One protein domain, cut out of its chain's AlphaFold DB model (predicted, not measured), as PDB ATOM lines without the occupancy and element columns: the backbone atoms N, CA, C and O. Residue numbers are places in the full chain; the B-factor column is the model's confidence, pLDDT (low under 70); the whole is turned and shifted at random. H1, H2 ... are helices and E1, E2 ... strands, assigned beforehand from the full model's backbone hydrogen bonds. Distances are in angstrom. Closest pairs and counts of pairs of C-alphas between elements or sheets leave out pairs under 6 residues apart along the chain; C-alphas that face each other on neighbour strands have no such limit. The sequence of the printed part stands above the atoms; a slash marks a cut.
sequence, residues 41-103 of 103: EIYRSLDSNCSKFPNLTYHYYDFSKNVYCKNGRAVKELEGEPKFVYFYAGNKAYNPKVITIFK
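Overview. This is residues 41 to 103 of the 103 residues of an uncharacterized protein of Candidatus Nanopusillus sp (UniProt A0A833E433). Picture one twisted wall of five antiparallel strands, with the stretch of residues 46 to 50 passing over one face and the short helix H1 grazing the sheet. E4 and E5 form a long hairpin on one side of E1, E2 and the short E3 lie on its other side, and residues 76 to 81 run past one end of the strands from one edge of the sheet to the other. The printed part has 63 residues, with one named helix and five named strands in the order H1 E1 E2 E3 E4 E5, and the sheet's order is E3 E2 E1 E5 E4. The class is mostly strand. The whole is compact, with a radius of gyration of the C-alphas of 11.0 A, and rounded, with spans of 30 by 21 by 21 A.

Along the chain. Find C-alpha 41 at (14.811, -12.612, -14.942), where H1, residues 41 to 45, begins; it is 6.4 A long. Next come E1, residues 57 to 62, 16.9 A, and E2, residues 65 to 70, 16.4 A. E3 is residues 73 to 75, 6.4 A. E4, residues 82 to 89, is the longest strand; from C-alpha 82 at (24.233, -12.270, -33.718) it runs 20.2 A. E5, residues 96 to 102, is 19.8 A long and ends at C-alpha 102, (26.976, -11.812, -29.921).

Arrangement. Begin at E1 and E2, an antiparallel hairpin with directions 175 degrees apart; look for N 60 and O 67, 2.8 A apart and within hydrogen-bond range. E1, E2 and E3 make a meander, each strand the antiparallel neighbour of the one before. E2 and E3 are a hairpin at 116 degrees, with N 75 and O 68 at 2.8 A. On the other side of E1 is E5, antiparallel at 164 degrees, with N 100 and O 59 at 2.9 A. E4 and E5 are a hairpin at 162 degrees, with N 86 and O 99 at 2.8 A. The edge strands E3 and E4 are apart. H1 only grazes the sheet with its residues 43 to 44; its closest C-alphas with E4 are those of Arg 44 and Tyr 88, 7.8 A apart. In H1 every O i to N i+4 pair is within hydrogen-bond range.

Size, cuts and confidence. The two C-alphas farthest apart are those of Glu 79 and Ala 93, 30.9 A. The sheet is twisted, its C-alphas up to 4.5 A off the best plane, and the strands' lines turn by 103 degrees from edge to edge. The printed part has no cut and ends at residue 103, the chain's last. The link from H1 to E1, 11 residues, is long. Mean pLDDT of the printed part is 75.9; look for values under 70 at residues 41 to 48, 89 to 95 and 103.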
ATOM      1  N   GLU A  41      14.686 -13.696 -15.920       60.53
ATOM      2  CA  GLU A  41      14.811 -12.612 -14.942       60.53
ATOM      3  C   GLU A  41      16.081 -11.777 -15.131       60.53
ATOM      4  O   GLU A  41      16.047 -10.553 -14.957       60.53
ATOM      5  N   ILE A  42      17.176 -12.393 -15.588       62.12
ATOM      6  CA  ILE A  42      18.420 -11.688 -15.916       62.12
ATOM      7  C   ILE A  42      18.135 -10.642 -17.000       62.12
ATOM      8  O   ILE A  42      18.515  -9.480 -16.844       62.12
ATOM      9  N   TYR A  43      17.364 -10.995 -18.032       62.25
ATOM     10  CA  TYR A  43      16.987 -10.082 -19.118       62.25
ATOM     11  C   TYR A  43      15.990  -8.998 -18.706       62.25
ATOM     12  O   TYR A  43      16.047  -7.879 -19.219       62.25
ATOM     13  N   ARG A  44      15.110  -9.275 -17.734       59.50
ATOM     14  CA  ARG A  44      14.247  -8.237 -17.140       59.50
ATOM     15  C   ARG A  44      15.061  -7.160 -16.430       59.50
ATOM     16  O   ARG A  44      14.660  -5.997 -16.434       59.50
ATOM     17  N   SER A  45      16.193  -7.547 -15.843       61.81
ATOM     18  CA  SER A  45      17.102  -6.637 -15.147       61.81
ATOM     19  C   SER A  45      18.063  -5.889 -16.078       61.81
ATOM     20  O   SER A  45      18.676  -4.915 -15.634       61.81
ATOM     21  N   LEU A  46      18.191  -6.296 -17.350       64.19
ATOM     22  CA  LEU A  46      19.017  -5.586 -18.325       64.19
ATOM     23  C   LEU A  46      18.448  -4.186 -18.576       64.19
ATOM     24  O   LEU A  46      17.322  -4.001 -19.049       64.19
ATOM     25  N   ASP A  47      19.257  -3.193 -18.240       65.50
ATOM     26  CA  ASP A  47      19.072  -1.795 -18.582       65.50
ATOM     27  C   ASP A  47      20.164  -1.363 -19.568       65.50
ATOM     28  O   ASP A  47      21.020  -2.143 -19.976       65.50
ATOM     29  N   SER A  48      20.153  -0.091 -19.962       66.19
ATOM     30  CA  SER A  48      21.175   0.486 -20.840       66.19
ATOM     31  C   SER A  48      22.582   0.545 -20.213       66.19
ATOM     32  O   SER A  48      23.462   1.193 -20.775       66.19
ATOM     33  N   ASN A  49      22.801  -0.035 -19.026       79.12
ATOM     34  CA  ASN A  49      24.076   0.004 -18.328       79.12
ATOM     35  C   ASN A  49      24.883  -1.271 -18.605       79.12
ATOM     36  O   ASN A  49      24.613  -2.343 -18.062       79.12
ATOM     37  N   CYS A  50      25.950  -1.124 -19.392       81.81
ATOM     38  CA  CYS A  50      26.803  -2.243 -19.774       81.81
ATOM     39  C   CYS A  50      27.474  -2.951 -18.586       81.81
ATOM     40  O   CYS A  50      27.803  -4.127 -18.700       81.81
ATOM     41  N   SER A  51      27.621  -2.286 -17.434       79.81
ATOM     42  CA  SER A  51      28.334  -2.837 -16.271       79.81
ATOM     43  C   SER A  51      27.668  -4.048 -15.611       79.81
ATOM     44  O   SER A  51      28.354  -4.789 -14.911       79.81
ATOM     45  N   LYS A  52      26.371  -4.300 -15.849       73.38
ATOM     46  CA  LYS A  52      25.672  -5.456 -15.255       73.38
ATOM     47  C   LYS A  52      26.210  -6.803 -15.737       73.38
ATOM     48  O   LYS A  52      26.171  -7.771 -14.987       73.38
ATOM     49  N   PHE A  53      26.736  -6.857 -16.962       75.25
ATOM     50  CA  PHE A  53      27.208  -8.094 -17.585       75.25
ATOM     51  C   PHE A  53      28.597  -7.899 -18.198       75.25
ATOM     52  O   PHE A  53      28.729  -7.740 -19.414       75.25
ATOM     53  N   PRO A  54      29.657  -7.917 -17.370       77.19
ATOM     54  CA  PRO A  54      31.017  -7.626 -17.816       77.19
ATOM     55  C   PRO A  54      31.611  -8.681 -18.754       77.19
ATOM     56  O   PRO A  54      32.602  -8.399 -19.414       77.19
ATOM     57  N   ASN A  55      31.001  -9.863 -18.846       78.44
ATOM     58  CA  ASN A  55      31.484 -10.975 -19.668       78.44
ATOM     59  C   ASN A  55      30.630 -11.215 -20.922       78.44
ATOM     60  O   ASN A  55      30.873 -12.179 -21.642       78.44
ATOM     61  N   LEU A  56      29.605 -10.389 -21.165       76.31
ATOM     62  CA  LEU A  56      28.718 -10.534 -22.317       76.31
ATOM     63  C   LEU A  56      28.965  -9.431 -23.342       76.31
ATOM     64  O   LEU A  56      29.219  -8.271 -23.002       76.31
ATOM     65  N   THR A  57      28.822  -9.811 -24.609       84.75
ATOM     66  CA  THR A  57      28.724  -8.885 -25.733       84.75
ATOM     67  C   THR A  57      27.279  -8.883 -26.208       84.75
ATOM     68  O   THR A  57      26.763  -9.912 -26.645       84.75
ATOM     69  N   TYR A  58      26.596  -7.752 -26.072       84.44
ATOM     70  CA  TYR A  58      25.178  -7.652 -26.379       84.44
ATOM     71  C   TYR A  58      24.785  -6.269 -26.881       84.44
ATOM     72  O   TYR A  58      25.359  -5.248 -26.513       84.44
ATOM     73  N   HIS A  59      23.758  -6.245 -27.711       85.94
ATOM     74  CA  HIS A  59      23.074  -5.053 -28.174       85.94
ATOM     75  C   HIS A  59      21.727  -4.968 -27.469       85.94
ATOM     76  O   HIS A  59      20.953  -5.920 -27.492       85.94
ATOM     77  N   TYR A  60      21.468  -3.835 -26.831       85.75
ATOM     78  CA  TYR A  60      20.190  -3.497 -26.230       85.75
ATOM     79  C   TYR A  60      19.488  -2.443 -27.082       85.75
ATOM     80  O   TYR A  60      20.025  -1.353 -27.311       85.75
ATOM     81  N   TYR A  61      18.267  -2.749 -27.499       83.19
ATOM     82  CA  TYR A  61      17.401  -1.840 -28.229       83.19
ATOM     83  C   TYR A  61      16.069  -1.640 -27.497       83.19
ATOM     84  O   TYR A  61      15.347  -2.582 -27.173       83.19
ATOM     85  N   ASP A  62      15.748  -0.374 -27.271       81.38
ATOM     86  CA  ASP A  62      14.473   0.166 -26.808       81.38
ATOM     87  C   ASP A  62      14.102   1.279 -27.796       81.38
ATOM     88  O   ASP A  62      14.995   1.955 -28.309       81.38
ATOM     89  N   PHE A  63      12.815   1.522 -28.053       76.50
ATOM     90  CA  PHE A  63      12.362   2.595 -28.953       76.50
ATOM     91  C   PHE A  63      13.047   3.951 -28.697       76.50
ATOM     92  O   PHE A  63      13.197   4.758 -29.610       76.50
ATOM     93  N   SER A  64      13.470   4.201 -27.457       76.25
ATOM     94  CA  SER A  64      14.162   5.425 -27.043       76.25
ATOM     95  C   SER A  64      15.695   5.347 -27.035       76.25
ATOM     96  O   SER A  64      16.353   6.385 -26.934       76.25
ATOM     97  N   LYS A  65      16.286   4.147 -27.058       78.81
ATOM     98  CA  LYS A  65      17.713   3.937 -26.787       78.81
ATOM     99  C   LYS A  65      18.268   2.738 -27.536       78.81
ATOM    100  O   LYS A  65      17.737   1.637 -27.462       78.81
ATOM    101  N   ASN A  66      19.426   2.944 -28.142       86.25
ATOM    102  CA  ASN A  66      20.236   1.890 -28.723       86.25
ATOM    103  C   ASN A  66      21.603   1.895 -28.026       86.25
ATOM    104  O   ASN A  66      22.280   2.924 -28.019       86.25
ATOM    105  N   VAL A  67      21.975   0.782 -27.392       87.62
ATOM    106  CA  VAL A  67      23.243   0.644 -26.672       87.62
ATOM    107  C   VAL A  67      23.914  -0.665 -27.047       87.62
ATOM    108  O   VAL A  67      23.337  -1.739 -26.907       87.62
ATOM    109  N   TYR A  68      25.168  -0.569 -27.464       88.38
ATOM    110  CA  TYR A  68      26.024  -1.717 -27.706       88.38
ATOM    111  C   TYR A  68      26.970  -1.889 -26.527       88.38
ATOM    112  O   TYR A  68      27.651  -0.943 -26.134       88.38
ATOM    113  N   CYS A  69      27.021  -3.086 -25.964       87.25
ATOM    114  CA  CYS A  69      27.856  -3.424 -24.826       87.25
ATOM    115  C   CYS A  69      28.824  -4.541 -25.210       87.25
ATOM    116  O   CYS A  69      28.406  -5.594 -25.683       87.25
ATOM    117  N   LYS A  70      30.120  -4.330 -24.976       87.06
ATOM    118  CA  LYS A  70      31.171  -5.338 -25.146       87.06
ATOM    119  C   LYS A  70      31.988  -5.406 -23.868       87.06
ATOM    120  O   LYS A  70      32.569  -4.402 -23.454       87.06
ATOM    121  N   ASN A  71      32.016  -6.574 -23.236       85.31
ATOM    122  CA  ASN A  71      32.771  -6.831 -22.009       85.31
ATOM    123  C   ASN A  71      32.546  -5.768 -20.912       85.31
ATOM    124  O   ASN A  71      33.486  -5.180 -20.371       85.31
ATOM    125  N   GLY A  72      31.281  -5.443 -20.639       82.12
ATOM    126  CA  GLY A  72      30.922  -4.488 -19.589       82.12
ATOM    127  C   GLY A  72      31.001  -3.006 -19.963       82.12
ATOM    128  O   GLY A  72      30.682  -2.156 -19.131       82.12
ATOM    129  N   ARG A  73      31.414  -2.666 -21.190       86.44
ATOM    130  CA  ARG A  73      31.607  -1.279 -21.643       86.44
ATOM    131  C   ARG A  73      30.727  -0.947 -22.839       86.44
ATOM    132  O   ARG A  73      30.522  -1.794 -23.704       86.44
ATOM    133  N   ALA A  74      30.250   0.294 -22.892       88.94
ATOM    134  CA  ALA A  74      29.506   0.797 -24.039       88.94
ATOM    135  C   ALA A  74      30.447   1.014 -25.231       88.94
ATOM    136  O   ALA A  74      31.521   1.600 -25.088       88.94
ATOM    137  N   VAL A  75      30.029   0.553 -26.402       89.75
ATOM    138  CA  VAL A  75      30.732   0.703 -27.678       89.75
ATOM    139  C   VAL A  75      29.788   1.307 -28.718       89.75
ATOM    140  O   VAL A  75      28.584   1.413 -28.486       89.75
ATOM    141  N   LYS A  76      30.328   1.775 -29.847       85.94
ATOM    142  CA  LYS A  76      29.515   2.371 -30.923       85.94
ATOM    143  C   LYS A  76      28.891   1.326 -31.844       85.94
ATOM    144  O   LYS A  76      27.820   1.565 -32.384       85.94
ATOM    145  N   GLU A  77      29.561   0.193 -31.993       84.94
ATOM    146  CA  GLU A  77      29.174  -0.896 -32.879       84.94
ATOM    147  C   GLU A  77      29.694  -2.228 -32.330       84.94
ATOM    148  O   GLU A  77      30.638  -2.260 -31.531       84.94
ATOM    149  N   LEU A  78      29.051  -3.320 -32.741       83.75
ATOM    150  CA  LEU A  78      29.497  -4.680 -32.459       83.75
ATOM    151  C   LEU A  78      29.895  -5.343 -33.766       83.75
ATOM    152  O   LEU A  78      29.118  -5.373 -34.715       83.75
ATOM    153  N   GLU A  79      31.098  -5.898 -33.778       77.75
ATOM    154  CA  GLU A  79      31.546  -6.814 -34.817       77.75
ATOM    155  C   GLU A  79      31.215  -8.240 -34.379       77.75
ATOM    156  O   GLU A  79      31.495  -8.621 -33.239       77.75
ATOM    157  N   GLY A  80      30.626  -9.021 -35.280       72.94
ATOM    158  CA  GLY A  80      30.299 -10.424 -35.049       72.94
ATOM    159  C   GLY A  80      28.901 -10.790 -35.526       72.94
ATOM    160  O   GLY A  80      28.060  -9.931 -35.791       72.94
ATOM    161  N   GLU A  81      28.650 -12.090 -35.627       76.19
ATOM    162  CA  GLU A  81      27.327 -12.595 -35.970       76.19
ATOM    163  C   GLU A  81      26.435 -12.650 -34.718       76.19
ATOM    164  O   GLU A  81      26.870 -13.133 -33.662       76.19
ATOM    165  N   PRO A  82      25.184 -12.164 -34.811       78.25
ATOM    166  CA  PRO A  82      24.233 -12.270 -33.718       78.25
ATOM    167  C   PRO A  82      23.907 -13.746 -33.479       78.25
ATOM    168  O   PRO A  82      23.480 -14.461 -34.382       78.25
ATOM    169  N   LYS A  83      24.105 -14.207 -32.245       74.44
ATOM    170  CA  LYS A  83      23.895 -15.606 -31.863       74.44
ATOM    171  C   LYS A  83      22.493 -15.844 -31.307       74.44
ATOM    172  O   LYS A  83      21.898 -16.879 -31.586       74.44
ATOM    173  N   PHE A  84      21.965 -14.889 -30.542       73.81
ATOM    174  CA  PHE A  84      20.620 -14.961 -29.963       73.81
ATOM    175  C   PHE A  84      19.928 -13.612 -30.024       73.81
ATOM    176  O   PHE A  84      20.563 -12.590 -29.777       73.81
ATOM    177  N   VAL A  85      18.624 -13.622 -30.292       76.94
ATOM    178  CA  VAL A  85      17.769 -12.433 -30.255       76.94
ATOM    179  C   VAL A  85      16.622 -12.709 -29.293       76.94
ATOM    180  O   VAL A  85      15.831 -13.627 -29.503       76.94
ATOM    181  N   TYR A  86      16.539 -11.916 -28.232       76.50
ATOM    182  CA  TYR A  86      15.498 -11.981 -27.217       76.50
ATOM    183  C   TYR A  86      14.561 -10.793 -27.371       76.50
ATOM    184  O   TYR A  86      14.995  -9.640 -27.369       76.50
ATOM    185  N   PHE A  87      13.265 -11.078 -27.448       72.31
ATOM    186  CA  PHE A  87      12.212 -10.073 -27.416       72.31
ATOM    187  C   PHE A  87      11.539 -10.132 -26.057       72.31
ATOM    188  O   PHE A  87      11.050 -11.185 -25.650       72.31
ATOM    189  N   TYR A  88      11.486  -9.006 -25.356       73.56
ATOM    190  CA  TYR A  88      10.736  -8.923 -24.116       73.56
ATOM    191  C   TYR A  88       9.903  -7.649 -24.075       73.56
ATOM    192  O   TYR A  88      10.398  -6.531 -24.202       73.56
ATOM    193  N   ALA A  89       8.601  -7.818 -23.874       59.00
ATOM    194  CA  ALA A  89       7.762  -6.728 -23.420       59.00
ATOM    195  C   ALA A  89       8.103  -6.514 -21.940       59.00
ATOM    196  O   ALA A  89       7.889  -7.402 -21.117       59.00
ATOM    197  N   GLY A  90       8.708  -5.374 -21.594       59.84
ATOM    198  CA  GLY A  90       8.877  -5.001 -20.187       59.84
ATOM    199  C   GLY A  90       7.518  -4.818 -19.489       59.84
ATOM    200  O   GLY A  90       6.468  -5.155 -20.026       59.84
ATOM    201  N   ASN A  91       7.490  -4.167 -18.323       57.50
ATOM    202  CA  ASN A  91       6.233  -3.887 -17.598       57.50
ATOM    203  C   ASN A  91       5.220  -3.004 -18.367       57.50
ATOM    204  O   ASN A  91       4.124  -2.754 -17.872       57.50
ATOM    205  N   LYS A  92       5.569  -2.507 -19.560       59.72
ATOM    206  CA  LYS A  92       4.673  -1.779 -20.459       59.72
ATOM    207  C   LYS A  92       4.531  -2.582 -21.749       59.72
ATOM    208  O   LYS A  92       5.463  -2.616 -22.548       59.72
ATOM    209  N   ALA A  93       3.355  -3.174 -21.968       57.72
ATOM    210  CA  ALA A  93       3.043  -3.982 -23.154       57.72
ATOM    211  C   ALA A  93       3.293  -3.254 -24.494       57.72
ATOM    212  O   ALA A  93       3.513  -3.895 -25.513       57.72
ATOM    213  N   TYR A  94       3.306  -1.917 -24.483       63.38
ATOM    214  CA  TYR A  94       3.479  -1.070 -25.667       63.38
ATOM    215  C   TYR A  94       4.931  -0.691 -25.992       63.38
ATOM    216  O   TYR A  94       5.148   0.024 -26.963       63.38
ATOM    217  N   ASN A  95       5.922  -1.119 -25.199       66.50
ATOM    218  CA  ASN A  95       7.329  -0.816 -25.476       66.50
ATOM    219  C   ASN A  95       8.189  -2.093 -25.426       66.50
ATOM    220  O   ASN A  95       8.796  -2.381 -24.385       66.50
ATOM    221  N   PRO A  96       8.190  -2.904 -26.502       70.75
ATOM    222  CA  PRO A  96       9.024  -4.091 -26.580       70.75
ATOM    223  C   PRO A  96      10.499  -3.693 -26.611       70.75
ATOM    224  O   PRO A  96      10.904  -2.753 -27.292       70.75
ATOM    225  N   LYS A  97      11.298  -4.442 -25.863       78.69
ATOM    226  CA  LYS A  97      12.746  -4.320 -25.810       78.69
ATOM    227  C   LYS A  97      13.360  -5.534 -26.491       78.69
ATOM    228  O   LYS A  97      12.854  -6.652 -26.360       78.69
ATOM    229  N   VAL A  98      14.436  -5.301 -27.227       79.81
ATOM    230  CA  VAL A  98      15.154  -6.334 -27.974       79.81
ATOM    231  C   VAL A  98      16.575  -6.412 -27.445       79.81
ATOM    232  O   VAL A  98      17.239  -5.388 -27.289       79.81
ATOM    233  N   ILE A  99      17.034  -7.624 -27.148       80.69
ATOM    234  CA  ILE A  99      18.420  -7.890 -26.766       80.69
ATOM    235  C   ILE A  99      19.008  -8.880 -27.755       80.69
ATOM    236  O   ILE A  99      18.504  -9.991 -27.894       80.69
ATOM    237  N   THR A 100      20.108  -8.499 -28.388       83.19
ATOM    238  CA  THR A 100      20.851  -9.372 -29.294       83.19
ATOM    239  C   THR A 100      22.193  -9.722 -28.667       83.19
ATOM    240  O   THR A 100      22.975  -8.826 -28.366       83.19
ATOM    241  N   ILE A 101      22.474 -11.005 -28.456       80.62
ATOM    242  CA  ILE A 101      23.743 -11.491 -27.893       80.62
ATOM    243  C   ILE A 101      24.664 -11.925 -29.029       80.62
ATOM    244  O   ILE A 101      24.251 -12.672 -29.917       80.62
ATOM    245  N   PHE A 102      25.919 -11.494 -28.963       80.06
ATOM    246  CA  PHE A 102      26.976 -11.812 -29.921       80.06
ATOM    247  C   PHE A 102      27.959 -12.816 -29.305       80.06
ATOM    248  O   PHE A 102      28.105 -12.875 -28.080       80.06
ATOM    249  N   LYS A 103      28.589 -13.638 -30.151       68.12
ATOM    250  CA  LYS A 103      29.621 -14.604 -29.745       68.12
ATOM    251  C   LYS A 103      30.992 -13.947 -29.631       68.12
ATOM    252  O   LYS A 103      31.293 -13.085 -30.482       68.12
TER     253      LYS A 103